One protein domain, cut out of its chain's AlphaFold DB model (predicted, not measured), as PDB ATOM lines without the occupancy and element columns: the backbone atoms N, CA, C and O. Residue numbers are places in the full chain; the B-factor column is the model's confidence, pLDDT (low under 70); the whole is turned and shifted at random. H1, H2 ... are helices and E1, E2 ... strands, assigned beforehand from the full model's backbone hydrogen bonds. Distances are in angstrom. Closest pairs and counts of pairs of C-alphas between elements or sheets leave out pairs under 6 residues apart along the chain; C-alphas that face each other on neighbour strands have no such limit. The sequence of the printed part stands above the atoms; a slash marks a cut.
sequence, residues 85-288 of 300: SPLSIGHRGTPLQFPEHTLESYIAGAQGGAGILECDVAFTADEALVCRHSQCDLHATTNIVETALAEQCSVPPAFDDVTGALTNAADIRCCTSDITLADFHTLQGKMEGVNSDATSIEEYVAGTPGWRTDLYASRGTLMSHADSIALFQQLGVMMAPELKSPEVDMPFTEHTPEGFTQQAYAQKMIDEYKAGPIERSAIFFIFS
ATOM      1  N   SER A  85     -20.418  41.512   6.073       90.75
ATOM      2  CA  SER A  85     -21.284  40.431   5.615       90.75
ATOM      3  C   SER A  85     -20.472  39.150   5.433       90.75
ATOM      4  O   SER A  85     -19.520  39.167   4.651       90.75
ATOM      5  N   PRO A  86     -20.867  38.013   6.040       86.56
ATOM      6  CA  PRO A  86     -20.191  36.731   5.827       86.56
ATOM      7  C   PRO A  86     -20.359  36.191   4.395       86.56
ATOM      8  O   PRO A  86     -19.777  35.170   4.058       86.56
ATOM      9  N   LEU A  87     -21.163  36.859   3.559       88.62
ATOM     10  CA  LEU A  87     -21.386  36.513   2.154       88.62
ATOM     11  C   LEU A  87     -20.611  37.416   1.182       88.62
ATOM     12  O   LEU A  87     -20.609  37.152  -0.017       88.62
ATOM     13  N   SER A  88     -20.001  38.502   1.666       94.19
ATOM     14  CA  SER A  88     -19.251  39.429   0.817       94.19
ATOM     15  C   SER A  88     -17.781  39.027   0.768       94.19
ATOM     16  O   SER A  88     -17.114  38.983   1.803       94.19
ATOM     17  N   ILE A  89     -17.305  38.746  -0.445       95.94
ATOM     18  CA  ILE A  89     -15.922  38.368  -0.733       95.94
ATOM     19  C   ILE A  89     -15.217  39.570  -1.364       95.94
ATOM     20  O   ILE A  89     -15.594  40.018  -2.448       95.94
ATOM     21  N   GLY A  90     -14.182  40.077  -0.699       96.69
ATOM     22  CA  GLY A  90     -13.234  41.016  -1.288       96.69
ATOM     23  C   GLY A  90     -12.279  40.262  -2.205       96.69
ATOM     24  O   GLY A  90     -11.205  39.854  -1.765       96.69
ATOM     25  N   HIS A  91     -12.695  40.045  -3.454       97.00
ATOM     26  CA  HIS A  91     -11.882  39.418  -4.499       97.00
ATOM     27  C   HIS A  91     -10.620  40.255  -4.728       97.00
ATOM     28  O   HIS A  91     -10.712  41.393  -5.198       97.00
ATOM     29  N   ARG A  92      -9.461  39.714  -4.333       97.75
ATOM     30  CA  ARG A  92      -8.156  40.393  -4.273       97.75
ATOM     31  C   ARG A  92      -8.140  41.675  -3.437       97.75
ATOM     32  O   ARG A  92      -7.342  42.586  -3.683       97.75
ATOM     33  N   GLY A  93      -9.061  41.771  -2.474       97.25
ATOM     34  CA  GLY A  93      -9.394  42.991  -1.741       97.25
ATOM     35  C   GLY A  93     -10.394  43.874  -2.500       97.25
ATOM     36  O   GLY A  93     -11.580  43.553  -2.573       97.25
ATOM     37  N   THR A  94      -9.935  45.015  -3.020       95.25
ATOM     38  CA  THR A  94     -10.728  46.045  -3.720       95.25
ATOM     39  C   THR A  94     -10.040  46.549  -5.010       95.25
ATOM     40  O   THR A  94      -9.801  47.753  -5.169       95.25
ATOM     41  N   PRO A  95      -9.794  45.665  -6.000       94.56
ATOM     42  CA  PRO A  95      -8.932  45.908  -7.170       94.56
ATOM     43  C   PRO A  95      -9.459  46.949  -8.173       94.56
ATOM     44  O   PRO A  95      -8.820  47.247  -9.180       94.56
ATOM     45  N   LEU A  96     -10.653  47.500  -7.938       91.81
ATOM     46  CA  LEU A  96     -11.155  48.640  -8.706       91.81
ATOM     47  C   LEU A  96     -10.457  49.950  -8.307       91.81
ATOM     48  O   LEU A  96     -10.339  50.851  -9.134       91.81
ATOM     49  N   GLN A  97     -10.057  50.070  -7.038       92.38
ATOM     50  CA  GLN A  97      -9.535  51.312  -6.459       92.38
ATOM     51  C   GLN A  97      -8.099  51.189  -5.955       92.38
ATOM     52  O   GLN A  97      -7.410  52.200  -5.919       92.38
ATOM     53  N   PHE A  98      -7.664  49.991  -5.566       96.56
ATOM     54  CA  PHE A  98      -6.348  49.747  -4.981       96.56
ATOM     55  C   PHE A  98      -5.619  48.642  -5.752       96.56
ATOM     56  O   PHE A  98      -6.294  47.750  -6.272       96.56
ATOM     57  N   PRO A  99      -4.274  48.652  -5.801       97.56
ATOM     58  CA  PRO A  99      -3.502  47.555  -6.377       97.56
ATOM     59  C   PRO A  99      -3.883  46.214  -5.744       97.56
ATOM     60  O   PRO A  99      -3.921  46.081  -4.521       97.56
ATOM     61  N   GLU A 100      -4.201  45.221  -6.564       97.94
ATOM     62  CA  GLU A 100      -4.710  43.929  -6.101       97.94
ATOM     63  C   GLU A 100      -3.722  43.161  -5.211       97.94
ATOM     64  O   GLU A 100      -2.511  43.318  -5.336       97.94
ATOM     65  N   HIS A 101      -4.245  42.341  -4.292       98.31
ATOM     66  CA  HIS A 101      -3.455  41.530  -3.348       98.31
ATOM     67  C   HIS A 101      -2.416  42.289  -2.504       98.31
ATOM     68  O   HIS A 101      -1.453  41.708  -1.999       98.31
ATOM     69  N   THR A 102      -2.632  43.583  -2.294       98.38
ATOM     70  CA  THR A 102      -1.812  44.400  -1.398       98.38
ATOM     71  C   THR A 102      -2.457  44.557  -0.028       98.38
ATOM     72  O   THR A 102      -3.679  44.440   0.118       98.38
ATOM     73  N   LEU A 103      -1.645  44.885   0.982       98.00
ATOM     74  CA  LEU A 103      -2.134  45.278   2.307       98.00
ATOM     75  C   LEU A 103      -3.243  46.336   2.200       98.00
ATOM     76  O   LEU A 103      -4.287  46.212   2.833       98.00
ATOM     77  N   GLU A 104      -3.034  47.362   1.377       97.62
ATOM     78  CA  GLU A 104      -3.957  48.481   1.200       97.62
ATOM     79  C   GLU A 104      -5.302  48.018   0.633       97.62
ATOM     80  O   GLU A 104      -6.356  48.387   1.157       97.62
ATOM     81  N   SER A 105      -5.266  47.154  -0.383       97.94
ATOM     82  CA  SER A 105      -6.464  46.578  -0.993       97.94
ATOM     83  C   SER A 105      -7.252  45.701  -0.017       97.94
ATOM     84  O   SER A 105      -8.487  45.770   0.018       97.94
ATOM     85  N   TYR A 106      -6.561  44.920   0.819       98.25
ATOM     86  CA  TYR A 106      -7.187  44.085   1.847       98.25
ATOM     87  C   TYR A 106      -7.800  44.894   2.987       98.25
ATOM     88  O   TYR A 106      -8.940  44.630   3.375       98.25
ATOM     89  N   ILE A 107      -7.088  45.908   3.487       97.56
ATOM     90  CA  ILE A 107      -7.612  46.834   4.499       97.56
ATOM     91  C   ILE A 107      -8.881  47.513   3.980       97.56
ATOM     92  O   ILE A 107      -9.905  47.502   4.665       97.56
ATOM     93  N   ALA A 108      -8.845  48.035   2.750       96.56
ATOM     94  CA  ALA A 108     -10.005  48.657   2.123       96.56
ATOM     95  C   ALA A 108     -11.168  47.668   1.930       96.56
ATOM     96  O   ALA A 108     -12.322  48.035   2.146       96.56
ATOM     97  N   GLY A 109     -10.891  46.404   1.592       96.88
ATOM     98  CA  GLY A 109     -11.913  45.358   1.494       96.88
ATOM     99  C   GLY A 109     -12.597  45.065   2.830       96.88
ATOM    100  O   GLY A 109     -13.827  45.084   2.915       96.88
ATOM    101  N   ALA A 110     -11.815  44.858   3.891       96.81
ATOM    102  CA  ALA A 110     -12.355  44.598   5.224       96.81
ATOM    103  C   ALA A 110     -13.129  45.799   5.788       96.81
ATOM    104  O   ALA A 110     -14.187  45.610   6.398       96.81
ATOM    105  N   GLN A 111     -12.636  47.021   5.559       96.56
ATOM    106  CA  GLN A 111     -13.316  48.256   5.952       96.56
ATOM    107  C   GLN A 111     -14.581  48.502   5.115       96.56
ATOM    108  O   GLN A 111     -15.576  48.999   5.635       96.56
ATOM    109  N   GLY A 112     -14.584  48.075   3.850       95.88
ATOM    110  CA  GLY A 112     -15.739  48.105   2.951       95.88
ATOM    111  C   GLY A 112     -16.856  47.116   3.304       95.88
ATOM    112  O   GLY A 112     -17.885  47.097   2.631       95.88
ATOM    113  N   GLY A 113     -16.677  46.298   4.345       95.56
ATOM    114  CA  GLY A 113     -17.688  45.353   4.819       95.56
ATOM    115  C   GLY A 113     -17.526  43.920   4.300       95.56
ATOM    116  O   GLY A 113     -18.413  43.096   4.543       95.56
ATOM    117  N   ALA A 114     -16.421  43.594   3.618       96.69
ATOM    118  CA  ALA A 114     -16.145  42.220   3.209       96.69
ATOM    119  C   ALA A 114     -15.924  41.338   4.447       96.69
ATOM    120  O   ALA A 114     -15.090  41.647   5.297       96.69
ATOM    121  N   GLY A 115     -16.688  40.252   4.564       96.38
ATOM    122  CA  GLY A 115     -16.506  39.253   5.621       96.38
ATOM    123  C   GLY A 115     -15.572  38.119   5.218       96.38
ATOM    124  O   GLY A 115     -15.159  37.357   6.086       96.38
ATOM    125  N   ILE A 116     -15.237  38.016   3.930       97.31
ATOM    126  CA  ILE A 116     -14.248  37.093   3.374       97.31
ATOM    127  C   ILE A 116     -13.252  37.911   2.546       97.31
ATOM    128  O   ILE A 116     -13.669  38.754   1.751       97.31
ATOM    129  N   LEU A 117     -11.955  37.649   2.691       98.00
ATOM    130  CA  LEU A 117     -10.920  38.171   1.793       98.00
ATOM    131  C   LEU A 117     -10.226  37.024   1.062       98.00
ATOM    132  O   LEU A 117      -9.993  35.958   1.632       98.00
ATOM    133  N   GLU A 118      -9.939  37.251  -0.213       97.94
ATOM    134  CA  GLU A 118      -9.400  36.246  -1.122       97.94
ATOM    135  C   GLU A 118      -7.916  36.516  -1.418       97.94
ATOM    136  O   GLU A 118      -7.504  37.668  -1.570       97.94
ATOM    137  N   CYS A 119      -7.118  35.449  -1.448       98.06
ATOM    138  CA  CYS A 119      -5.713  35.470  -1.848       98.06
ATOM    139  C   CYS A 119      -5.495  34.390  -2.911       98.06
ATOM    140  O   CYS A 119      -5.574  33.196  -2.609       98.06
ATOM    141  N   ASP A 120      -5.184  34.819  -4.130       98.06
ATOM    142  CA  ASP A 120      -4.740  33.960  -5.211       98.06
ATOM    143  C   ASP A 120      -3.301  33.557  -4.857       98.06
ATOM    144  O   ASP A 120      -2.409  34.395  -4.761       98.06
ATOM    145  N   VAL A 121      -3.068  32.285  -4.573       98.12
ATOM    146  CA  VAL A 121      -1.781  31.776  -4.105       98.12
ATOM    147  C   VAL A 121      -0.933  31.398  -5.314       98.12
ATOM    148  O   VAL A 121      -1.357  30.574  -6.127       98.12
ATOM    149  N   ALA A 122       0.263  31.982  -5.398       97.69
ATOM    150  CA  ALA A 122       1.377  31.616  -6.278       97.69
ATOM    151  C   ALA A 122       2.619  31.275  -5.426       97.69
ATOM    152  O   ALA A 122       2.580  31.377  -4.195       97.69
ATOM    153  N   PHE A 123       3.730  30.880  -6.057       98.12
ATOM    154  CA  PHE A 123       4.991  30.626  -5.353       98.12
ATOM    155  C   PHE A 123       6.190  31.299  -6.026       98.12
ATOM    156  O   PHE A 123       6.218  31.483  -7.244       98.12
ATOM    157  N   THR A 124       7.166  31.647  -5.193       98.50
ATOM    158  CA  THR A 124       8.427  32.315  -5.540       98.50
ATOM    159  C   THR A 124       9.537  31.328  -5.898       98.50
ATOM    160  O   THR A 124       9.367  30.119  -5.734       98.50
ATOM    161  N   ALA A 125      10.676  31.822  -6.392       97.56
ATOM    162  CA  ALA A 125      11.829  30.996  -6.753       97.56
ATOM    163  C   ALA A 125      12.317  30.123  -5.588       97.56
ATOM    164  O   ALA A 125      12.755  29.007  -5.817       97.56
ATOM    165  N   ASP A 126      12.200  30.597  -4.346       97.19
ATOM    166  CA  ASP A 126      12.521  29.883  -3.106       97.19
ATOM    167  C   ASP A 126      11.317  29.144  -2.491       97.19
ATOM    168  O   ASP A 126      11.268  28.863  -1.292       97.19
ATOM    169  N   GLU A 127      10.326  28.806  -3.323       97.44
ATOM    170  CA  GLU A 127       9.140  28.012  -2.979       97.44
ATOM    171  C   GLU A 127       8.277  28.622  -1.851       97.44
ATOM    172  O   GLU A 127       7.458  27.925  -1.233       97.44
ATOM    173  N   ALA A 128       8.424  29.917  -1.554       98.00
ATOM    174  CA  ALA A 128       7.566  30.623  -0.607       98.00
ATOM    175  C   ALA A 128       6.266  31.086  -1.275       98.00
ATOM    176  O   ALA A 128       6.252  31.445  -2.455       98.00
ATOM    177  N   LEU A 129       5.169  31.083  -0.516       98.62
ATOM    178  CA  LEU A 129       3.840  31.379  -1.040       98.62
ATOM    179  C   LEU A 129       3.522  32.873  -0.985       98.62
ATOM    180  O   LEU A 129       3.739  33.529   0.035       98.62
ATOM    181  N   VAL A 130       2.952  33.402  -2.065       98.81
ATOM    182  CA  VAL A 130       2.613  34.825  -2.214       98.81
ATOM    183  C   VAL A 130       1.207  35.017  -2.762       98.81
ATOM    184  O   VAL A 130       0.708  34.159  -3.489       98.81
ATOM    185  N   CYS A 131       0.572  36.142  -2.423       98.56
ATOM    186  CA  CYS A 131      -0.741  36.493  -2.961       98.56
ATOM    187  C   CYS A 131      -0.590  37.221  -4.297       98.56
ATOM    188  O   CYS A 131      -0.273  38.409  -4.299       98.56
ATOM    189  N   ARG A 132      -0.809  36.532  -5.417       98.00
ATOM    190  CA  ARG A 132      -0.764  37.074  -6.777       98.00
ATOM    191  C   ARG A 132      -1.761  36.365  -7.682       98.00
ATOM    192  O   ARG A 132      -1.882  35.147  -7.625       98.00
ATOM    193  N   HIS A 133      -2.410  37.117  -8.569       95.88
ATOM    194  CA  HIS A 133      -3.444  36.563  -9.432       95.88
ATOM    195  C   HIS A 133      -2.929  35.487 -10.393       95.88
ATOM    196  O   HIS A 133      -3.625  34.505 -10.659       95.88
ATOM    197  N   SER A 134      -1.720  35.662 -10.918       95.19
ATOM    198  CA  SER A 134      -1.042  34.659 -11.739       95.19
ATOM    199  C   SER A 134       0.407  34.510 -11.310       95.19
ATOM    200  O   SER A 134       0.970  35.402 -10.678       95.19
ATOM    201  N   GLN A 135       1.038  33.394 -11.681       97.12
ATOM    202  CA  GLN A 135       2.466  33.240 -11.426       97.12
ATOM    203  C   GLN A 135       3.264  34.276 -12.224       97.12
ATOM    204  O   GLN A 135       4.224  34.806 -11.678       97.12
ATOM    205  N   CYS A 136       2.834  34.615 -13.444       98.12
ATOM    206  CA  CYS A 136       3.520  35.513 -14.373       98.12
ATOM    207  C   CYS A 136       2.841  36.878 -14.577       98.12
ATOM    208  O   CYS A 136       2.761  37.364 -15.701       98.12
ATOM    209  N   ASP A 137       2.350  37.511 -13.506       97.44
ATOM    210  CA  ASP A 137       1.670  38.815 -13.578       97.44
ATOM    211  C   ASP A 137       2.512  40.011 -13.088       97.44
ATOM    212  O   ASP A 137       2.054  41.157 -13.183       97.44
ATOM    213  N   LEU A 138       3.736  39.793 -12.578       98.69
ATOM    214  CA  LEU A 138       4.492  40.827 -11.854       98.69
ATOM    215  C   LEU A 138       4.783  42.054 -12.718       98.69
ATOM    216  O   LEU A 138       4.698  43.181 -12.230       98.69
ATOM    217  N   HIS A 139       5.065  41.852 -14.003       98.44
ATOM    218  CA  HIS A 139       5.356  42.931 -14.949       98.44
ATOM    219  C   HIS A 139       4.177  43.904 -15.137       98.44
ATOM    220  O   HIS A 139       4.385  45.089 -15.388       98.44
ATOM    221  N   ALA A 140       2.938  43.424 -14.987       97.56
ATOM    222  CA  ALA A 140       1.733  44.211 -15.235       97.56
ATOM    223  C   ALA A 140       1.131  44.850 -13.981       97.56
ATOM    224  O   ALA A 140       0.244  45.697 -14.077       97.56
ATOM    225  N   THR A 141       1.601  44.452 -12.806       97.88
ATOM    226  CA  THR A 141       0.926  44.686 -11.519       97.88
ATOM    227  C   THR A 141       1.882  45.098 -10.406       97.88
ATOM    228  O   THR A 141       1.452  45.360  -9.287       97.88
ATOM    229  N   THR A 142       3.179  45.158 -10.693       98.44
ATOM    230  CA  THR A 142       4.200  45.712  -9.803       98.44
ATOM    231  C   THR A 142       5.091  46.681 -10.567       98.44
ATOM    232  O   THR A 142       4.977  46.814 -11.786       98.44
ATOM    233  N   ASN A 143       6.008  47.317  -9.851       97.88
ATOM    234  CA  ASN A 143       7.081  48.126 -10.413       97.88
ATOM    235  C   ASN A 143       8.314  47.309 -10.861       97.88
ATOM    236  O   ASN A 143       9.354  47.907 -11.111       97.88
ATOM    237  N   ILE A 144       8.265  45.968 -10.944       98.69
ATOM    238  CA  ILE A 144       9.464  45.130 -11.181       98.69
ATOM    239  C   ILE A 144      10.291  45.559 -12.400       98.69
ATOM    240  O   ILE A 144      11.518  45.602 -12.314       98.69
ATOM    241  N   VAL A 145       9.630  45.952 -13.495       98.31
ATOM    242  CA  VAL A 145      10.264  46.398 -14.752       98.31
ATOM    243  C   VAL A 145      10.995  47.742 -14.636       98.31
ATOM    244  O   VAL A 145      11.759  48.105 -15.523       98.31
ATOM    245  N   GLU A 146      10.788  48.468 -13.536       97.81
ATOM    246  CA  GLU A 146      11.464  49.725 -13.189       97.81
ATOM    247  C   GLU A 146      12.633  49.499 -12.209       97.81
ATOM    248  O   GLU A 146      13.245  50.450 -11.722       97.81
ATOM    249  N   THR A 147      12.948  48.239 -11.887       98.31
ATOM    250  CA  THR A 147      13.997  47.856 -10.930       98.31
ATOM    251  C   THR A 147      15.054  46.964 -11.580       98.31
ATOM    252  O   THR A 147      14.846  46.410 -12.656       98.31
ATOM    253  N   ALA A 148      16.177  46.747 -10.888       98.12
ATOM    254  CA  ALA A 148      17.203  45.799 -11.333       98.12
ATOM    255  C   ALA A 148      16.705  44.339 -11.391       98.12
ATOM    256  O   ALA A 148      17.278  43.524 -12.108       98.12
ATOM    257  N   LEU A 149      15.618  44.002 -10.682       98.62
ATOM    258  CA  LEU A 149      15.018  42.663 -10.728       98.62
ATOM    259  C   LEU A 149      14.406  42.342 -12.100       98.62
ATOM    260  O   LEU A 149      14.171  41.174 -12.394       98.62
ATOM    261  N   ALA A 150      14.201  43.346 -12.963       98.38
ATOM    262  CA  ALA A 150      13.744  43.148 -14.333       98.38
ATOM    263  C   ALA A 150      14.647  42.195 -15.139       98.38
ATOM    264  O   ALA A 150      14.158  41.508 -16.030       98.38
ATOM    265  N   GLU A 151      15.945  42.124 -14.819       98.12
ATOM    266  CA  GLU A 151      16.904  41.222 -15.476       98.12
ATOM    267  C   GLU A 151      16.668  39.741 -15.142       98.12
ATOM    268  O   GLU A 151      17.092  38.872 -15.902       98.12
ATOM    269  N   GLN A 152      15.994  39.447 -14.025       98.00
ATOM    270  CA  GLN A 152      15.668  38.077 -13.610       98.00
ATOM    271  C   GLN A 152      14.381  37.564 -14.259       98.00
ATOM    272  O   GLN A 152      14.117  36.367 -14.225       98.00
ATOM    273  N   CYS A 153      13.584  38.453 -14.857       98.50
ATOM    274  CA  CYS A 153      12.320  38.083 -15.469       98.50
ATOM    275  C   CYS A 153      12.501  37.000 -16.539       98.50
ATOM    276  O   CYS A 153      13.396  37.076 -17.380       98.50
ATOM    277  N   SER A 154      11.570  36.050 -16.570       98.00
ATOM    278  CA  SER A 154      11.472  34.995 -17.580       98.00
ATOM    279  C   SER A 154      11.573  35.523 -19.022       98.00
ATOM    280  O   SER A 154      12.121  34.846 -19.892       98.00
ATOM    281  N   VAL A 155      11.031  36.717 -19.291       98.50
ATOM    282  CA  VAL A 155      11.323  37.519 -20.489       98.50
ATOM    283  C   VAL A 155      11.586  38.965 -20.040       98.50
ATOM    284  O   VAL A 155      10.624  39.688 -19.752       98.50
ATOM    285  N   PRO A 156      12.856  39.399 -19.948       98.56
ATOM    286  CA  PRO A 156      13.197  40.740 -19.487       98.56
ATOM    287  C   PRO A 156      12.900  41.801 -20.564       98.56
ATOM    288  O   PRO A 156      12.822  41.472 -21.755       98.56
ATOM    289  N   PRO A 157      12.757  43.086 -20.191       98.38
ATOM    290  CA  PRO A 157      12.697  44.177 -21.160       98.38
ATOM    291  C   PRO A 157      13.963  44.227 -22.027       98.38
ATOM    292  O   PRO A 157      15.080  44.194 -21.514       98.38
ATOM    293  N   ALA A 158      13.788  44.324 -23.344       98.25
ATOM    294  CA  ALA A 158      14.865  44.371 -24.324       98.25
ATOM    295  C   ALA A 158      14.848  45.700 -25.081       98.25
ATOM    296  O   ALA A 158      13.804  46.147 -25.564       98.25
ATOM    297  N   PHE A 159      16.022  46.306 -25.233       98.06
ATOM    298  CA  PHE A 159      16.181  47.625 -25.837       98.06
ATOM    299  C   PHE A 159      17.026  47.549 -27.107       98.06
ATOM    300  O   PHE A 159      17.937  46.732 -27.212       98.06
ATOM    301  N   ASP A 160      16.722  48.409 -28.071       97.81
ATOM    302  CA  ASP A 160      17.537  48.588 -29.268       97.81
ATOM    303  C   ASP A 160      18.825  49.357 -28.925       97.81
ATOM    304  O   ASP A 160      18.769  50.468 -28.397       97.81
ATOM    305  N   ASP A 161      19.988  48.791 -29.259       96.19
ATOM    306  CA  ASP A 161      21.305  49.341 -28.886       96.19
ATOM    307  C   ASP A 161      21.607  50.725 -29.494       96.19
ATOM    308  O   ASP A 161      22.505  51.431 -29.027       96.19
ATOM    309  N   VAL A 162      20.901  51.120 -30.561       95.94
ATOM    310  CA  VAL A 162      21.144  52.380 -31.281       95.94
ATOM    311  C   VAL A 162      20.211  53.481 -30.793       95.94
ATOM    312  O   VAL A 162      20.635  54.616 -30.579       95.94
ATOM    313  N   THR A 163      18.930  53.160 -30.662       96.50
ATOM    314  CA  THR A 163      17.858  54.113 -30.359       96.50
ATOM    315  C   THR A 163      17.505  54.153 -28.876       96.50
ATOM    316  O   THR A 163      16.941  55.146 -28.424       96.50
ATOM    317  N   GLY A 164      17.830  53.100 -28.120       96.56
ATOM    318  CA  GLY A 164      17.410  52.915 -26.732       96.56
ATOM    319  C   GLY A 164      15.921  52.596 -26.573       96.56
ATOM    320  O   GLY A 164      15.421  52.601 -25.451       96.56
ATOM    321  N   ALA A 165      15.198  52.348 -27.671       97.75
ATOM    322  CA  ALA A 165      13.771  52.055 -27.631       97.75
ATOM    323  C   ALA A 165      13.511  50.644 -27.092       97.75
ATOM    324  O   ALA A 165      14.231  49.705 -27.431       97.75
ATOM    325  N   LEU A 166      12.457  50.487 -26.293       98.50
ATOM    326  CA  LEU A 166      11.922  49.187 -25.899       98.50
ATOM    327  C   LEU A 166      11.405  48.450 -27.144       98.50
ATOM    328  O   LEU A 166      10.666  49.018 -27.946       98.50
ATOM    329  N   THR A 167      11.804  47.188 -27.306       98.19
ATOM    330  CA  THR A 167      11.574  46.411 -28.542       98.19
ATOM    331  C   THR A 167      10.622  45.233 -28.378       98.19
ATOM    332  O   THR A 167      10.102  44.736 -29.374       98.19
ATOM    333  N   ASN A 168      10.380  44.787 -27.145       98.31
ATOM    334  CA  ASN A 168       9.629  43.568 -26.846       98.31
ATOM    335  C   ASN A 168       8.484  43.798 -25.847       98.31
ATOM    336  O   ASN A 168       8.142  42.888 -25.100       98.31
ATOM    337  N   ALA A 169       7.898  45.000 -25.812       98.25
ATOM    338  CA  ALA A 169       6.870  45.380 -24.836       98.25
ATOM    339  C   ALA A 169       5.752  44.327 -24.676       98.25
ATOM    340  O   ALA A 169       5.404  43.961 -23.556       98.25
ATOM    341  N   ALA A 170       5.236  43.788 -25.784       97.88
ATOM    342  CA  ALA A 170       4.188  42.767 -25.779       97.88
ATOM    343  C   ALA A 170       4.608  41.413 -25.168       97.88
ATOM    344  O   ALA A 170       3.737  40.652 -24.747       97.88
ATOM    345  N   ASP A 171       5.910  41.121 -25.113       98.38
ATOM    346  CA  ASP A 171       6.456  39.829 -24.689       98.38
ATOM    347  C   ASP A 171       7.055  39.851 -23.273       98.38
ATOM    348  O   ASP A 171       7.361  38.785 -22.737       98.38
ATOM    349  N   ILE A 172       7.241  41.035 -22.665       98.69
ATOM    350  CA  ILE A 172       7.792  41.161 -21.304       98.69
ATOM    351  C   ILE A 172       6.970  40.300 -20.349       98.69
ATOM    352  O   ILE A 172       5.750  40.441 -20.251       98.69
ATOM    353  N   ARG A 173       7.663  39.437 -19.606       98.44
ATOM    354  CA  ARG A 173       7.048  38.478 -18.696       98.44
ATOM    355  C   ARG A 173       7.921  38.301 -17.470       98.44
ATOM    356  O   ARG A 173       9.005  37.736 -17.557       98.44
ATOM    357  N   CYS A 174       7.400  38.737 -16.333       98.62
ATOM    358  CA  CYS A 174       8.027  38.572 -15.029       98.62
ATOM    359  C   CYS A 174       7.118  37.735 -14.133       98.62
ATOM    360  O   CYS A 174       5.940  38.070 -13.960       98.62
ATOM    361  N   CYS A 175       7.671  36.677 -13.562       98.62
ATOM    362  CA  CYS A 175       6.971  35.703 -12.752       98.62
ATOM    363  C   CYS A 175       7.465  35.721 -11.306       98.62
ATOM    364  O   CYS A 175       8.611  36.035 -11.012       98.62
ATOM    365  N   THR A 176       6.594  35.350 -10.375       98.62
ATOM    366  CA  THR A 176       6.963  35.148  -8.968       98.62
ATOM    367  C   THR A 176       8.053  34.094  -8.827       98.62
ATOM    368  O   THR A 176       8.972  34.295  -8.046       98.62
ATOM    369  N   SER A 177       8.026  33.039  -9.645       98.19
ATOM    370  CA  SER A 177       9.067  32.004  -9.710       98.19
ATOM    371  C   SER A 177      10.431  32.485 -10.212       98.19
ATOM    372  O   SER A 177      11.380  31.711 -10.140       98.19
ATOM    373  N   ASP A 178      10.537  33.715 -10.724       98.31
ATOM    374  CA  ASP A 178      11.807  34.287 -11.189       98.31
ATOM    375  C   ASP A 178      12.634  34.884 -10.036       98.31
ATOM    376  O   ASP A 178      13.838  35.070 -10.179       98.31
ATOM    377  N   ILE A 179      11.998  35.204  -8.901       98.56
ATOM    378  CA  ILE A 179      12.605  35.964  -7.798       98.56
ATOM    379  C   ILE A 179      12.326  35.319  -6.439       98.56
ATOM    380  O   ILE A 179      11.364  34.566  -6.278       98.56
ATOM    381  N   THR A 180      13.142  35.634  -5.434       98.38
ATOM    382  CA  THR A 180      12.928  35.147  -4.060       98.38
ATOM    383  C   THR A 180      11.794  35.895  -3.351       98.38
ATOM    384  O   THR A 180      11.394  36.988  -3.766       98.38
ATOM    385  N   LEU A 181      11.305  35.368  -2.224       98.38
ATOM    386  CA  LEU A 181      10.381  36.103  -1.352       98.38
ATOM    387  C   LEU A 181      10.966  37.434  -0.867       98.38
ATOM    388  O   LEU A 181      10.249  38.432  -0.763       98.38
ATOM    389  N   ALA A 182      12.265  37.448  -0.568       97.94
ATOM    390  CA  ALA A 182      12.953  38.649  -0.117       97.94
ATOM    391  C   ALA A 182      12.905  39.738  -1.196       97.94
ATOM    392  O   ALA A 182      12.504  40.864  -0.900       97.94
ATOM    393  N   ASP A 183      13.218  39.382  -2.445       98.50
ATOM    394  CA  ASP A 183      13.129  40.285  -3.597       98.50
ATOM    395  C   ASP A 183      11.686  40.739  -3.838       98.50
ATOM    396  O   ASP A 183      11.427  41.934  -3.994       98.50
ATOM    397  N   PHE A 184      10.726  39.810  -3.783       98.69
ATOM    398  CA  PHE A 184       9.300  40.101  -3.917       98.69
ATOM    399  C   PHE A 184       8.830  41.159  -2.906       98.69
ATOM    400  O   PHE A 184       8.098  42.076  -3.266       98.69
ATOM    401  N   HIS A 185       9.294  41.105  -1.656       97.75
ATOM    402  CA  HIS A 185       8.951  42.102  -0.637       97.75
ATOM    403  C   HIS A 185       9.575  43.486  -0.858       97.75
ATOM    404  O   HIS A 185       9.137  44.442  -0.216       97.75
ATOM    405  N   THR A 186      10.555  43.621  -1.757       97.88
ATOM    406  CA  THR A 186      11.110  44.932  -2.142       97.88
ATOM    407  C   THR A 186      10.267  45.656  -3.194       97.88
ATOM    408  O   THR A 186      10.383  46.876  -3.341       97.88
ATOM    409  N   LEU A 187       9.413  44.923  -3.913       98.25
ATOM    410  CA  LEU A 187       8.563  45.462  -4.966       98.25
ATOM    411  C   LEU A 187       7.350  46.210  -4.401       98.25
ATOM    412  O   LEU A 187       6.912  46.008  -3.266       98.25
ATOM    413  N   GLN A 188       6.772  47.060  -5.243       97.50
ATOM    414  CA  GLN A 188       5.534  47.780  -4.979       97.50
ATOM    415  C   GLN A 188       4.477  47.366  -5.998       97.50
ATOM    416  O   GLN A 188       4.722  47.379  -7.204       97.50
ATOM    417  N   GLY A 189       3.295  47.008  -5.508       97.50
ATOM    418  CA  GLY A 189       2.115  46.771  -6.323       97.50
ATOM    419  C   GLY A 189       1.608  48.064  -6.959       97.50
ATOM    420  O   GLY A 189       1.594  49.117  -6.324       97.50
ATOM    421  N   LYS A 190       1.144  47.956  -8.201       96.31
ATOM    422  CA  LYS A 190       0.484  49.017  -8.969       96.31
ATOM    423  C   LYS A 190      -0.838  48.502  -9.537       96.31
ATOM    424  O   LYS A 190      -1.128  47.306  -9.467       96.31
ATOM    425  N   MET A 191      -1.640  49.387 -10.126       97.06
ATOM    426  CA  MET A 191      -2.829  48.938 -10.847       97.06
ATOM    427  C   MET A 191      -2.434  48.050 -12.029       97.06
ATOM    428  O   MET A 191      -1.459  48.311 -12.741       97.06
ATOM    429  N   GLU A 192      -3.205  46.984 -12.223       95.94
ATOM    430  CA  GLU A 192      -3.016  46.070 -13.342       95.94
ATOM    431  C   GLU A 192      -3.217  46.809 -14.673       95.94
ATOM    432  O   GLU A 192      -4.291  47.371 -14.933       95.94
ATOM    433  N   GLY A 193      -2.190  46.747 -15.519       96.00
ATOM    434  CA  GLY A 193      -2.201  47.282 -16.877       96.00
ATOM    435  C   GLY A 193      -0.798  47.526 -17.422       96.00
ATOM    436  O   GLY A 193       0.113  47.874 -16.669       96.00
ATOM    437  N   VAL A 194      -0.632  47.347 -18.732       97.62
ATOM    438  CA  VAL A 194       0.591  47.671 -19.480       97.62
ATOM    439  C   VAL A 194       0.225  48.184 -20.867       97.62
ATOM    440  O   VAL A 194      -0.830  47.836 -21.400       97.62
ATOM    441  N   ASN A 195       1.091  48.999 -21.459       97.94
ATOM    442  CA  ASN A 195       1.010  49.360 -22.869       97.94
ATOM    443  C   ASN A 195       1.896  48.404 -23.682       97.94
ATOM    444  O   ASN A 195       3.116  48.545 -23.701       97.94
ATOM    445  N   SER A 196       1.283  47.430 -24.359       97.44
ATOM    446  CA  SER A 196       2.000  46.417 -25.150       97.44
ATOM    447  C   SER A 196       2.690  46.968 -26.401       97.44
ATOM    448  O   SER A 196       3.502  46.260 -26.989       97.44
ATOM    449  N   ASP A 197       2.386  48.208 -26.788       97.88
ATOM    450  CA  ASP A 197       2.965  48.888 -27.950       97.88
ATOM    451  C   ASP A 197       4.001  49.957 -27.536       97.88
ATOM    452  O   ASP A 197       4.426  50.774 -28.354       97.88
ATOM    453  N   ALA A 198       4.380  49.992 -26.253       98.00
ATOM    454  CA  ALA A 198       5.293  50.987 -25.700       98.00
ATOM    455  C   ALA A 198       6.714  50.882 -26.266       98.00
ATOM    456  O   ALA A 198       7.242  49.794 -26.493       98.00
ATOM    457  N   THR A 199       7.369  52.038 -26.385       98.06
ATOM    458  CA  THR A 199       8.776  52.150 -26.812       98.06
ATOM    459  C   THR A 199       9.706  52.583 -25.678       98.06
ATOM    460  O   THR A 199      10.901  52.782 -25.885       98.06
ATOM    461  N   SER A 200       9.186  52.688 -24.455       98.31
ATOM    462  CA  SER A 200       9.943  52.954 -23.230       98.31
ATOM    463  C   SER A 200       9.282  52.280 -22.023       98.31
ATOM    464  O   SER A 200       8.106  51.920 -22.078       98.31
ATOM    465  N   ILE A 201      10.015  52.132 -20.914       98.19
ATOM    466  CA  ILE A 201       9.452  51.594 -19.663       98.19
ATOM    467  C   ILE A 201       8.382  52.526 -19.080       98.19
ATOM    468  O   ILE A 201       7.357  52.044 -18.611       98.19
ATOM    469  N   GLU A 202       8.579  53.844 -19.164       97.50
ATOM    470  CA  GLU A 202       7.604  54.836 -18.687       97.50
ATOM    471  C   GLU A 202       6.256  54.688 -19.410       97.50
ATOM    472  O   GLU A 202       5.209  54.597 -18.771       97.50
ATOM    473  N   GLU A 203       6.278  54.569 -20.741       97.94
ATOM    474  CA  GLU A 203       5.074  54.291 -21.530       97.94
ATOM    475  C   GLU A 203       4.483  52.913 -21.215       97.94
ATOM    476  O   GLU A 203       3.261  52.772 -21.175       97.94
ATOM    477  N   TYR A 204       5.335  51.905 -20.998       98.44
ATOM    478  CA  TYR A 204       4.919  50.531 -20.727       98.44
ATOM    479  C   TYR A 204       4.096  50.429 -19.442       98.44
ATOM    480  O   TYR A 204       3.017  49.833 -19.451       98.44
ATOM    481  N   VAL A 205       4.568  51.036 -18.348       96.19
ATOM    482  CA  VAL A 205       3.879  50.974 -17.048       96.19
ATOM    483  C   VAL A 205       2.652  51.884 -16.980       96.19
ATOM    484  O   VAL A 205       1.733  51.591 -16.213       96.19
ATOM    485  N   ALA A 206       2.574  52.916 -17.829       94.94
ATOM    486  CA  ALA A 206       1.435  53.832 -17.966       94.94
ATOM    487  C   ALA A 206       0.234  53.225 -18.733       94.94
ATOM    488  O   ALA A 206      -0.506  53.926 -19.425       94.94
ATOM    489  N   GLY A 207       0.035  51.910 -18.614       95.06
ATOM    490  CA  GLY A 207      -0.995  51.146 -19.316       95.06
ATOM    491  C   GLY A 207      -2.237  50.802 -18.492       95.06
ATOM    492  O   GLY A 207      -2.981  49.901 -18.882       95.06
ATOM    493  N   THR A 208      -2.466  51.450 -17.344       94.44
ATOM    494  CA  THR A 208      -3.670  51.215 -16.531       94.44
ATOM    495  C   THR A 208      -4.934  51.524 -17.354       94.44
ATOM    496  O   THR A 208      -5.074  52.632 -17.880       94.44
ATOM    497  N   PRO A 209      -5.902  50.592 -17.472       92.31
ATOM    498  CA  PRO A 209      -7.151  50.859 -18.177       92.31
ATOM    499  C   PRO A 209      -7.932  52.015 -17.541       92.31
ATOM    500  O   PRO A 209      -8.164  52.014 -16.335       92.31
ATOM    501  N   GLY A 210      -8.445  52.950 -18.346       91.12
ATOM    502  CA  GLY A 210      -9.084  54.181 -17.846       91.12
ATOM    503  C   GLY A 210     -10.379  54.015 -17.031       91.12
ATOM    504  O   GLY A 210     -10.918  54.997 -16.532       91.12
ATOM    505  N   TRP A 211     -10.908  52.794 -16.900       87.31
ATOM    506  CA  TRP A 211     -12.023  52.484 -15.994       87.31
ATOM    507  C   TRP A 211     -11.560  52.155 -14.562       87.31
ATOM    508  O   TRP A 211     -12.389  52.128 -13.649       87.31
ATOM    509  N   ARG A 212     -10.258  51.912 -14.360       88.94
ATOM    510  CA  ARG A 212      -9.595  51.858 -13.052       88.94
ATOM    511  C   ARG A 212      -9.093  53.247 -12.671       88.94
ATOM    512  O   ARG A 212      -8.977  54.135 -13.510       88.94
ATOM    513  N   THR A 213      -8.801  53.434 -11.390       89.12
ATOM    514  CA  THR A 213      -8.191  54.667 -10.888       89.12
ATOM    515  C   THR A 213      -6.794  54.395 -10.354       89.12
ATOM    516  O   THR A 213      -6.602  53.454  -9.593       89.12
ATOM    517  N   ASP A 214      -5.840  55.257 -10.701       90.69
ATOM    518  CA  ASP A 214      -4.507  55.277 -10.087       90.69
ATOM    519  C   ASP A 214      -4.443  56.203  -8.857       90.69
ATOM    520  O   ASP A 214      -3.391  56.360  -8.241       90.69
ATOM    521  N   LEU A 215      -5.568  56.814  -8.451       91.75
ATOM    522  CA  LEU A 215      -5.609  57.792  -7.354       91.75
ATOM    523  C   LEU A 215      -5.087  57.222  -6.026       91.75
ATOM    524  O   LEU A 215      -4.468  57.946  -5.249       91.75
ATOM    525  N   TYR A 216      -5.329  55.933  -5.775       91.06
ATOM    526  CA  TYR A 216      -4.854  55.230  -4.582       91.06
ATOM    527  C   TYR A 216      -3.734  54.227  -4.886       91.06
ATOM    528  O   TYR A 216      -3.403  53.402  -4.039       91.06
ATOM    529  N   ALA A 217      -3.130  54.309  -6.074       87.50
ATOM    530  CA  ALA A 217      -2.073  53.409  -6.529       87.50
ATOM    531  C   ALA A 217      -0.657  53.912  -6.202       87.50
ATOM    532  O   ALA A 217       0.323  53.382  -6.711       87.50
ATOM    533  N   SER A 218      -0.529  54.921  -5.334       86.88
ATOM    534  CA  SER A 218       0.766  55.445  -4.876       86.88
ATOM    535  C   SER A 218       1.514  54.503  -3.929       86.88
ATOM    536  O   SER A 218       2.664  54.765  -3.579       86.88
ATOM    537  N   ARG A 219       0.855  53.433  -3.473       89.81
ATOM    538  CA  ARG A 219       1.419  52.400  -2.611       89.81
ATOM    539  C   ARG A 219       0.722  51.070  -2.881       89.81
ATOM    540  O   ARG A 219      -0.500  51.029  -3.006       89.81
ATOM    541  N   GLY A 220       1.499  49.996  -2.870       95.62
ATOM    542  CA  GLY A 220       0.992  48.634  -2.913       95.62
ATOM    543  C   GLY A 220       1.939  47.694  -2.186       95.62
ATOM    544  O   GLY A 220       2.894  47.191  -2.769       95.62
ATOM    545  N   THR A 221       1.712  47.476  -0.898       97.81
ATOM    546  CA  THR A 221       2.568  46.601  -0.096       97.81
ATOM    547  C   THR A 221       2.261  45.150  -0.460       97.81
ATOM    548  O   THR A 221       1.174  44.661  -0.148       97.81
ATOM    549  N   LEU A 222       3.197  44.474  -1.133       98.12
ATOM    550  CA  LEU A 222       3.027  43.079  -1.544       98.12
ATOM    551  C   LEU A 222       3.024  42.131  -0.343       98.12
ATOM    552  O   LEU A 222       3.763  42.345   0.619       98.12
ATOM    553  N   MET A 223       2.211  41.080  -0.419       98.19
ATOM    554  CA  MET A 223       1.920  40.189   0.704       98.19
ATOM    555  C   MET A 223       2.293  38.746   0.370       98.19
ATOM    556  O   MET A 223       1.866  38.208  -0.659       98.19
ATOM    557  N   SER A 224       3.037  38.094   1.265       98.50
ATOM    558  CA  SER A 224       3.092  36.633   1.267       98.50
ATOM    559  C   SER A 224       1.720  36.046   1.634       98.50
ATOM    560  O   SER A 224       0.861  36.729   2.203       98.50
ATOM    561  N   HIS A 225       1.495  34.766   1.342       98.25
ATOM    562  CA  HIS A 225       0.275  34.087   1.782       98.25
ATOM    563  C   HIS A 225       0.199  34.056   3.321       98.25
ATOM    564  O   HIS A 225      -0.840  34.401   3.888       98.25
ATOM    565  N   ALA A 226       1.320  33.798   4.000       97.25
ATOM    566  CA  ALA A 226       1.433  33.890   5.456       97.25
ATOM    567  C   ALA A 226       1.116  35.299   6.008       97.25
ATOM    568  O   ALA A 226       0.381  35.411   6.994       97.25
ATOM    569  N   ASP A 227       1.588  36.374   5.359       97.56
ATOM    570  CA  ASP A 227       1.237  37.755   5.736       97.56
ATOM    571  C   ASP A 227      -0.276  37.981   5.647       97.56
ATOM    572  O   ASP A 227      -0.877  38.582   6.541       97.56
ATOM    573  N   SER A 228      -0.906  37.485   4.574       97.69
ATOM    574  CA  SER A 228      -2.352  37.617   4.374       97.69
ATOM    575  C   SER A 228      -3.144  36.884   5.457       97.69
ATOM    576  O   SER A 228      -4.075  37.457   6.017       97.69
ATOM    577  N   ILE A 229      -2.720  35.673   5.837       97.50
ATOM    578  CA  ILE A 229      -3.335  34.901   6.921       97.50
ATOM    579  C   ILE A 229      -3.278  35.700   8.225       97.50
ATOM    580  O   ILE A 229      -4.309  35.899   8.873       97.50
ATOM    581  N   ALA A 230      -2.094  36.202   8.589       96.06
ATOM    582  CA  ALA A 230      -1.902  36.966   9.817       96.06
ATOM    583  C   ALA A 230      -2.763  38.241   9.838       96.06
ATOM    584  O   ALA A 230      -3.417  38.537  10.844       96.06
ATOM    585  N   LEU A 231      -2.813  38.970   8.718       97.19
ATOM    586  CA  LEU A 231      -3.662  40.148   8.567       97.19
ATOM    587  C   LEU A 231      -5.148  39.789   8.721       97.19
ATOM    588  O   LEU A 231      -5.873  40.455   9.459       97.19
ATOM    589  N   PHE A 232      -5.612  38.739   8.043       96.81
ATOM    590  CA  PHE A 232      -7.024  38.353   8.023       96.81
ATOM    591  C   PHE A 232      -7.509  37.884   9.399       96.81
ATOM    592  O   PHE A 232      -8.629  38.222   9.793       96.81
ATOM    593  N   GLN A 233      -6.655  37.203  10.176       95.00
ATOM    594  CA  GLN A 233      -6.945  36.872  11.575       95.00
ATOM    595  C   GLN A 233      -7.145  38.129  12.427       95.00
ATOM    596  O   GLN A 233      -8.134  38.218  13.152       95.00
ATOM    597  N   GLN A 234      -6.244  39.111  12.321       95.25
ATOM    598  CA  GLN A 234      -6.342  40.360  13.087       95.25
ATOM    599  C   GLN A 234      -7.552  41.203  12.665       95.25
ATOM    600  O   GLN A 234      -8.229  41.806  13.501       95.25
ATOM    601  N   LEU A 235      -7.870  41.211  11.371       95.38
ATOM    602  CA  LEU A 235      -9.075  41.857  10.866       95.38
ATOM    603  C   LEU A 235     -10.344  41.138  11.328       95.38
ATOM    604  O   LEU A 235     -11.374  41.796  11.425       95.38
ATOM    605  N   GLY A 236     -10.293  39.841  11.638       94.25
ATOM    606  CA  GLY A 236     -11.465  39.046  12.004       94.25
ATOM    607  C   GLY A 236     -12.357  38.741  10.799       94.25
ATOM    608  O   GLY A 236     -13.583  38.802  10.907       94.25
ATOM    609  N   VAL A 237     -11.749  38.477   9.641       95.69
ATOM    610  CA  VAL A 237     -12.442  38.066   8.411       95.69
ATOM    611  C   VAL A 237     -12.155  36.599   8.100       95.69
ATOM    612  O   VAL A 237     -11.142  36.038   8.513       95.69
ATOM    613  N   MET A 238     -13.066  35.973   7.364       96.44
ATOM    614  CA  MET A 238     -12.860  34.648   6.789       96.44
ATOM    615  C   MET A 238     -11.928  34.748   5.573       96.44
ATOM    616  O   MET A 238     -11.719  35.825   5.011       96.44
ATOM    617  N   MET A 239     -11.355  33.622   5.169       96.31
ATOM    618  CA  MET A 239     -10.284  33.574   4.175       96.31
ATOM    619  C   MET A 239     -10.695  32.690   3.008       96.31
ATOM    620  O   MET A 239     -11.252  31.611   3.210       96.31
ATOM    621  N   ALA A 240     -10.401  33.131   1.793       96.31
ATOM    622  CA  ALA A 240     -10.639  32.364   0.584       96.31
ATOM    623  C   ALA A 240      -9.342  32.228  -0.226       96.31
ATOM    624  O   ALA A 240      -9.084  33.053  -1.094       96.31
ATOM    625  N   PRO A 241      -8.486  31.234   0.066       96.75
ATOM    626  CA  PRO A 241      -7.322  30.972  -0.772       96.75
ATOM    627  C   PRO A 241      -7.748  30.359  -2.111       96.75
ATOM    628  O   PRO A 241      -8.503  29.378  -2.125       96.75
ATOM    629  N   GLU A 242      -7.214  30.875  -3.219       95.75
ATOM    630  CA  GLU A 242      -7.272  30.227  -4.531       95.75
ATOM    631  C   GLU A 242      -5.887  29.724  -4.932       95.75
ATOM    632  O   GLU A 242      -5.005  30.505  -5.255       95.75
ATOM    633  N   LEU A 243      -5.673  28.409  -4.981       95.06
ATOM    634  CA  LEU A 243      -4.405  27.886  -5.497       95.06
ATOM    635  C   LEU A 243      -4.320  28.181  -7.006       95.06
ATOM    636  O   LEU A 243      -5.169  27.710  -7.774       95.06
ATOM    637  N   LYS A 244      -3.313  28.932  -7.468       94.75
ATOM    638  CA  LYS A 244      -3.094  29.144  -8.907       94.75
ATOM    639  C   LYS A 244      -2.437  27.939  -9.560       94.75
ATOM    640  O   LYS A 244      -1.731  27.156  -8.927       94.75
ATOM    641  N   SER A 245      -2.691  27.779 -10.858       92.31
ATOM    642  CA  SER A 245      -1.940  26.813 -11.664       92.31
ATOM    643  C   SER A 245      -0.514  27.337 -11.861       92.31
ATOM    644  O   SER A 245      -0.387  28.506 -12.217       92.31
ATOM    645  N   PRO A 246       0.528  26.511 -11.666       93.50
ATOM    646  CA  PRO A 246       1.890  26.892 -12.017       93.50
ATOM    647  C   PRO A 246       2.010  27.196 -13.515       93.50
ATOM    648  O   PRO A 246       1.376  26.538 -14.344       93.50
ATOM    649  N   GLU A 247       2.844  28.175 -13.846       95.44
ATOM    650  CA  GLU A 247       3.250  28.566 -15.203       95.44
ATOM    651  C   GLU A 247       4.704  28.149 -15.495       95.44
ATOM    652  O   GLU A 247       5.337  28.644 -16.425       95.44
ATOM    653  N   VAL A 248       5.207  27.197 -14.710       94.94
ATOM    654  CA  VAL A 248       6.504  26.530 -14.841       94.94
ATOM    655  C   VAL A 248       6.307  25.018 -14.953       94.94
ATOM    656  O   VAL A 248       5.245  24.486 -14.609       94.94
ATOM    657  N   ASP A 249       7.340  24.310 -15.408       94.62
ATOM    658  CA  ASP A 249       7.337  22.850 -15.387       94.62
ATOM    659  C   ASP A 249       7.337  22.325 -13.945       94.62
ATOM    660  O   ASP A 249       8.034  22.836 -13.069       94.62
ATOM    661  N   MET A 250       6.544  21.277 -13.708       93.94
ATOM    662  CA  MET A 250       6.431  20.628 -12.403       93.94
ATOM    663  C   MET A 250       6.979  19.190 -12.481       93.94
ATOM    664  O   MET A 250       6.554  18.433 -13.361       93.94
ATOM    665  N   PRO A 251       7.845  18.754 -11.547       95.44
ATOM    666  CA  PRO A 251       8.294  19.500 -10.372       95.44
ATOM    667  C   PRO A 251       9.230  20.663 -10.725       95.44
ATOM    668  O   PRO A 251      10.082  20.532 -11.600       95.44
ATOM    669  N   PHE A 252       9.067  21.783 -10.022       96.38
ATOM    670  CA  PHE A 252       9.918  22.960 -10.174       96.38
ATOM    671  C   PHE A 252      11.245  22.721  -9.449       96.38
ATOM    672  O   PHE A 252      11.242  22.431  -8.258       96.38
ATOM    673  N   THR A 253      12.372  22.777 -10.157       93.62
ATOM    674  CA  THR A 253      13.669  22.257  -9.664       93.62
ATOM    675  C   THR A 253      14.730  23.329  -9.417       93.62
ATOM    676  O   THR A 253      15.869  22.993  -9.106       93.62
ATOM    677  N   GLU A 254      14.372  24.612  -9.510       86.75
ATOM    678  CA  GLU A 254      15.331  25.715  -9.344       86.75
ATOM    679  C   GLU A 254      15.830  25.866  -7.895       86.75
ATOM    680  O   GLU A 254      16.957  26.308  -7.676       86.75
ATOM    681  N   HIS A 255      15.028  25.477  -6.893       83.62
ATOM    682  CA  HIS A 255      15.379  25.643  -5.476       83.62
ATOM    683  C   HIS A 255      15.852  24.358  -4.796       83.62
ATOM    684  O   HIS A 255      16.856  24.357  -4.079       83.62
ATOM    685  N   THR A 256      15.127  23.255  -5.004       82.31
ATOM    686  CA  THR A 256      15.395  21.967  -4.356       82.31
ATOM    687  C   THR A 256      15.709  20.878  -5.388       82.31
ATOM    688  O   THR A 256      14.997  20.758  -6.388       82.31
ATOM    689  N   PRO A 257      16.738  20.029  -5.167       83.00
ATOM    690  CA  PRO A 257      17.040  18.902  -6.056       83.00
ATOM    691  C   PRO A 257      15.889  17.895  -6.190       83.00
ATOM    692  O   PRO A 257      15.744  17.247  -7.225       83.00
ATOM    693  N   GLU A 258      15.083  17.738  -5.137       87.44
ATOM    694  CA  GLU A 258      13.896  16.881  -5.124       87.44
ATOM    695  C   GLU A 258      12.738  17.468  -5.948       87.44
ATOM    696  O   GLU A 258      11.877  16.720  -6.422       87.44
ATOM    697  N   GLY A 259      12.751  18.789  -6.141       91.56
ATOM    698  CA  GLY A 259      11.789  19.568  -6.896       91.56
ATOM    699  C   GLY A 259      10.452  19.792  -6.179       91.56
ATOM    700  O   GLY A 259       9.857  18.896  -5.569       91.56
ATOM    701  N   PHE A 260       9.908  20.995  -6.323       96.00
ATOM    702  CA  PHE A 260       8.608  21.370  -5.790       96.00
ATOM    703  C   PHE A 260       7.489  20.817  -6.671       96.00
ATOM    704  O   PHE A 260       7.223  21.293  -7.773       96.00
ATOM    705  N   THR A 261       6.832  19.753  -6.212       95.62
ATOM    706  CA  THR A 261       5.726  19.121  -6.950       95.62
ATOM    707  C   THR A 261       4.412  19.892  -6.788       95.62
ATOM    708  O   THR A 261       4.184  20.557  -5.782       95.62
ATOM    709  N   GLN A 262       3.465  19.712  -7.718       94.12
ATOM    710  CA  GLN A 262       2.113  20.287  -7.601       94.12
ATOM    711  C   GLN A 262       1.412  19.873  -6.294       94.12
ATOM    712  O   GLN A 262       0.630  20.634  -5.725       94.12
ATOM    713  N   GLN A 263       1.678  18.652  -5.819       93.81
ATOM    714  CA  GLN A 263       1.126  18.160  -4.563       93.81
ATOM    715  C   GLN A 263       1.785  18.829  -3.353       93.81
ATOM    716  O   GLN A 263       1.073  19.194  -2.421       93.81
ATOM    717  N   ALA A 264       3.111  19.002  -3.367       95.06
ATOM    718  CA  ALA A 264       3.828  19.726  -2.318       95.06
ATOM    719  C   ALA A 264       3.368  21.185  -2.248       95.06
ATOM    720  O   ALA A 264       3.128  21.693  -1.160       95.06
ATOM    721  N   TYR A 265       3.125  21.809  -3.399       95.19
ATOM    722  CA  TYR A 265       2.583  23.155  -3.485       95.19
ATOM    723  C   TYR A 265       1.200  23.288  -2.833       95.19
ATOM    724  O   TYR A 265       1.006  24.101  -1.927       95.19
ATOM    725  N   ALA A 266       0.257  22.420  -3.206       94.81
ATOM    726  CA  ALA A 266      -1.055  22.383  -2.568       94.81
ATOM    727  C   ALA A 266      -0.975  22.093  -1.061       94.81
ATOM    728  O   ALA A 266      -1.724  22.669  -0.271       94.81
ATOM    729  N   GLN A 267      -0.071  21.195  -0.661       95.31
ATOM    730  CA  GLN A 267       0.114  20.835   0.739       95.31
ATOM    731  C   GLN A 267       0.696  21.999   1.546       95.31
ATOM    732  O   GLN A 267       0.192  22.270   2.631       95.31
ATOM    733  N   LYS A 268       1.668  22.735   0.995       96.50
ATOM    734  CA  LYS A 268       2.272  23.906   1.637       96.50
ATOM    735  C   LYS A 268       1.231  24.986   1.936       96.50
ATOM    736  O   LYS A 268       1.189  25.476   3.059       96.50
ATOM    737  N   MET A 269       0.328  25.279   0.992       95.69
ATOM    738  CA  MET A 269      -0.776  26.226   1.220       95.69
ATOM    739  C   MET A 269      -1.646  25.794   2.409       95.69
ATOM    740  O   MET A 269      -1.986  26.606   3.262       95.69
ATOM    741  N   ILE A 270      -1.982  24.502   2.496       95.00
ATOM    742  CA  ILE A 270      -2.754  23.948   3.618       95.00
ATOM    743  C   ILE A 270      -1.964  24.031   4.932       95.00
ATOM    744  O   ILE A 270      -2.545  24.297   5.984       95.00
ATOM    745  N   ASP A 271      -0.660  23.772   4.893       96.06
ATOM    746  CA  ASP A 271       0.184  23.746   6.085       96.06
ATOM    747  C   ASP A 271       0.367  25.145   6.693       96.06
ATOM    748  O   ASP A 271       0.363  25.263   7.919       96.06
ATOM    749  N   GLU A 272       0.393  26.208   5.882       96.56
ATOM    750  CA  GLU A 272       0.395  27.591   6.386       96.56
ATOM    751  C   GLU A 272      -0.882  27.926   7.179       96.56
ATOM    752  O   GLU A 272      -0.806  28.579   8.220       96.56
ATOM    753  N   TYR A 273      -2.044  27.381   6.795       94.56
ATOM    754  CA  TYR A 273      -3.269  27.498   7.602       94.56
ATOM    755  C   TYR A 273      -3.235  26.666   8.891       94.56
ATOM    756  O   TYR A 273      -3.853  27.045   9.886       94.56
ATOM    757  N   LYS A 274      -2.526  25.531   8.895       92.44
ATOM    758  CA  LYS A 274      -2.381  24.669  10.084       92.44
ATOM    759  C   LYS A 274      -1.375  25.210  11.099       92.44
ATOM    760  O   LYS A 274      -1.402  24.775  12.248       92.44
ATOM    761  N   ALA A 275      -0.484  26.110  10.687       90.00
ATOM    762  CA  ALA A 275       0.526  26.696  11.564       90.00
ATOM    763  C   ALA A 275      -0.079  27.631  12.629       90.00
ATOM    764  O   ALA A 275       0.516  27.813  13.691       90.00
ATOM    765  N   GLY A 276      -1.258  28.204  12.363       82.25
ATOM    766  CA  GLY A 276      -1.971  29.103  13.270       82.25
ATOM    767  C   GLY A 276      -3.266  28.508  13.846       82.25
ATOM    768  O   GLY A 276      -3.783  27.511  13.342       82.25
ATOM    769  N   PRO A 277      -3.842  29.129  14.893       87.12
ATOM    770  CA  PRO A 277      -5.114  28.711  15.481       87.12
ATOM    771  C   PRO A 277      -6.304  29.181  14.622       87.12
ATOM    772  O   PRO A 277      -7.064  30.060  15.022       87.12
ATOM    773  N   ILE A 278      -6.441  28.642  13.406       89.75
ATOM    774  CA  ILE A 278      -7.507  29.013  12.465       89.75
ATOM    775  C   ILE A 278      -8.594  27.942  12.480       89.75
ATOM    776  O   ILE A 278      -8.350  26.769  12.190       89.75
ATOM    777  N   GLU A 279      -9.820  28.354  12.790       88.62
ATOM    778  CA  GLU A 279     -10.983  27.478  12.704       88.62
ATOM    779  C   GLU A 279     -11.249  27.081  11.250       88.62
ATOM    780  O   GLU A 279     -11.316  27.930  10.361       88.62
ATOM    781  N   ARG A 280     -11.473  25.786  10.994       86.00
ATOM    782  CA  ARG A 280     -11.704  25.278   9.627       86.00
ATOM    783  C   ARG A 280     -12.898  25.951   8.943       86.00
ATOM    784  O   ARG A 280     -12.887  26.120   7.732       86.00
ATOM    785  N   SER A 281     -13.914  26.349   9.713       86.69
ATOM    786  CA  SER A 281     -15.099  27.051   9.204       86.69
ATOM    787  C   SER A 281     -14.826  28.486   8.745       86.69
ATOM    788  O   SER A 281     -15.703  29.089   8.137       86.69
ATOM    789  N   ALA A 282     -13.648  29.042   9.042       89.12
ATOM    790  CA  ALA A 282     -13.232  30.368   8.598       89.12
ATOM    791  C   ALA A 282     -12.487  30.345   7.249       89.12
ATOM    792  O   ALA A 282     -12.048  31.400   6.796       89.12
ATOM    793  N   ILE A 283     -12.335  29.175   6.613       89.19
ATOM    794  CA  ILE A 283     -11.582  29.004   5.364       89.19
ATOM    795  C   ILE A 283     -12.492  28.430   4.269       89.19
ATOM    796  O   ILE A 283     -13.085  27.363   4.426       89.19
ATOM    797  N   PHE A 284     -12.543  29.108   3.123       88.12
ATOM    798  CA  PHE A 284     -13.260  28.688   1.921       88.12
ATOM    799  C   PHE A 284     -12.265  28.472   0.783       88.12
ATOM    800  O   PHE A 284     -11.942  29.400   0.051       88.12
ATOM    801  N   PHE A 285     -11.770  27.246   0.626       82.81
ATOM    802  CA  PHE A 285     -10.839  26.941  -0.458       82.81
ATOM    803  C   PHE A 285     -11.519  27.077  -1.822       82.81
ATOM    804  O   PHE A 285     -12.474  26.357  -2.132       82.81
ATOM    805  N   ILE A 286     -10.991  27.979  -2.644       78.25
ATOM    806  CA  ILE A 286     -11.377  28.144  -4.038       78.25
ATOM    807  C   ILE A 286     -10.393  27.310  -4.856       78.25
ATOM    808  O   ILE A 286      -9.182  27.495  -4.804       78.25
ATOM    809  N   PHE A 287     -10.901  26.323  -5.587       59.69
ATOM    810  CA  PHE A 287     -10.062  25.510  -6.460       59.69
ATOM    811  C   PHE A 287     -10.313  25.892  -7.908       59.69
ATOM    812  O   PHE A 287     -11.442  25.801  -8.399       59.69
ATOM    813  N   SER A 288      -9.240  26.233  -8.622       56.72
ATOM    814  CA  SER A 288      -9.279  26.295 -10.077       56.72
ATOM    815  C   SER A 288      -9.723  24.940 -10.646       56.72
ATOM    816  O   SER A 288      -9.235  23.881 -10.240       56.72
TER     817      SER A 288
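AT A GLANCE: This is residues 85 to 288 of the 300 residues of a protein of Halomonas meridiana (UniProt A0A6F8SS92). Little is regular here: H1, H6 and H7 pack on a strongly twisted sheet, parallel but for E3, and long loops with short H2 to H5 reach away. Seven named helices and four strands (E1, H1, E2, E3, H2 to H6, E4, H7), mixed class, hold 76 of 204 printed residues. The whole is compact, radius of gyration of the C-alphas 17.3 A, spans 60 by 45 by 26 A.

HOW THE PARTS SIT: Start at E1, residues 85 to 90; across to E2, residues 114 to 123, N 90 and O 116 are 2.8 A apart. E4, residues 238 to 243, lies on E2's other side, N 121 and O 242 2.7 A apart. H6, residues 225 to 235, is over E4 at height 7.8 A, every O i to N i+4 pair within hydrogen-bond range.

IN THESE COORDINATES: Find C-alpha 85 at (-21.284, 40.431, 5.615); H7, residues 262 to 274, ends with C-alpha 274 at (-2.381, 24.669, 10.084); E2 spans 25.6 A from first to last C-alpha.

THE WHOLE: The printed part has no cut; residues 153 to 180 form a long link; pLDDT is under 70 at 287 to 288.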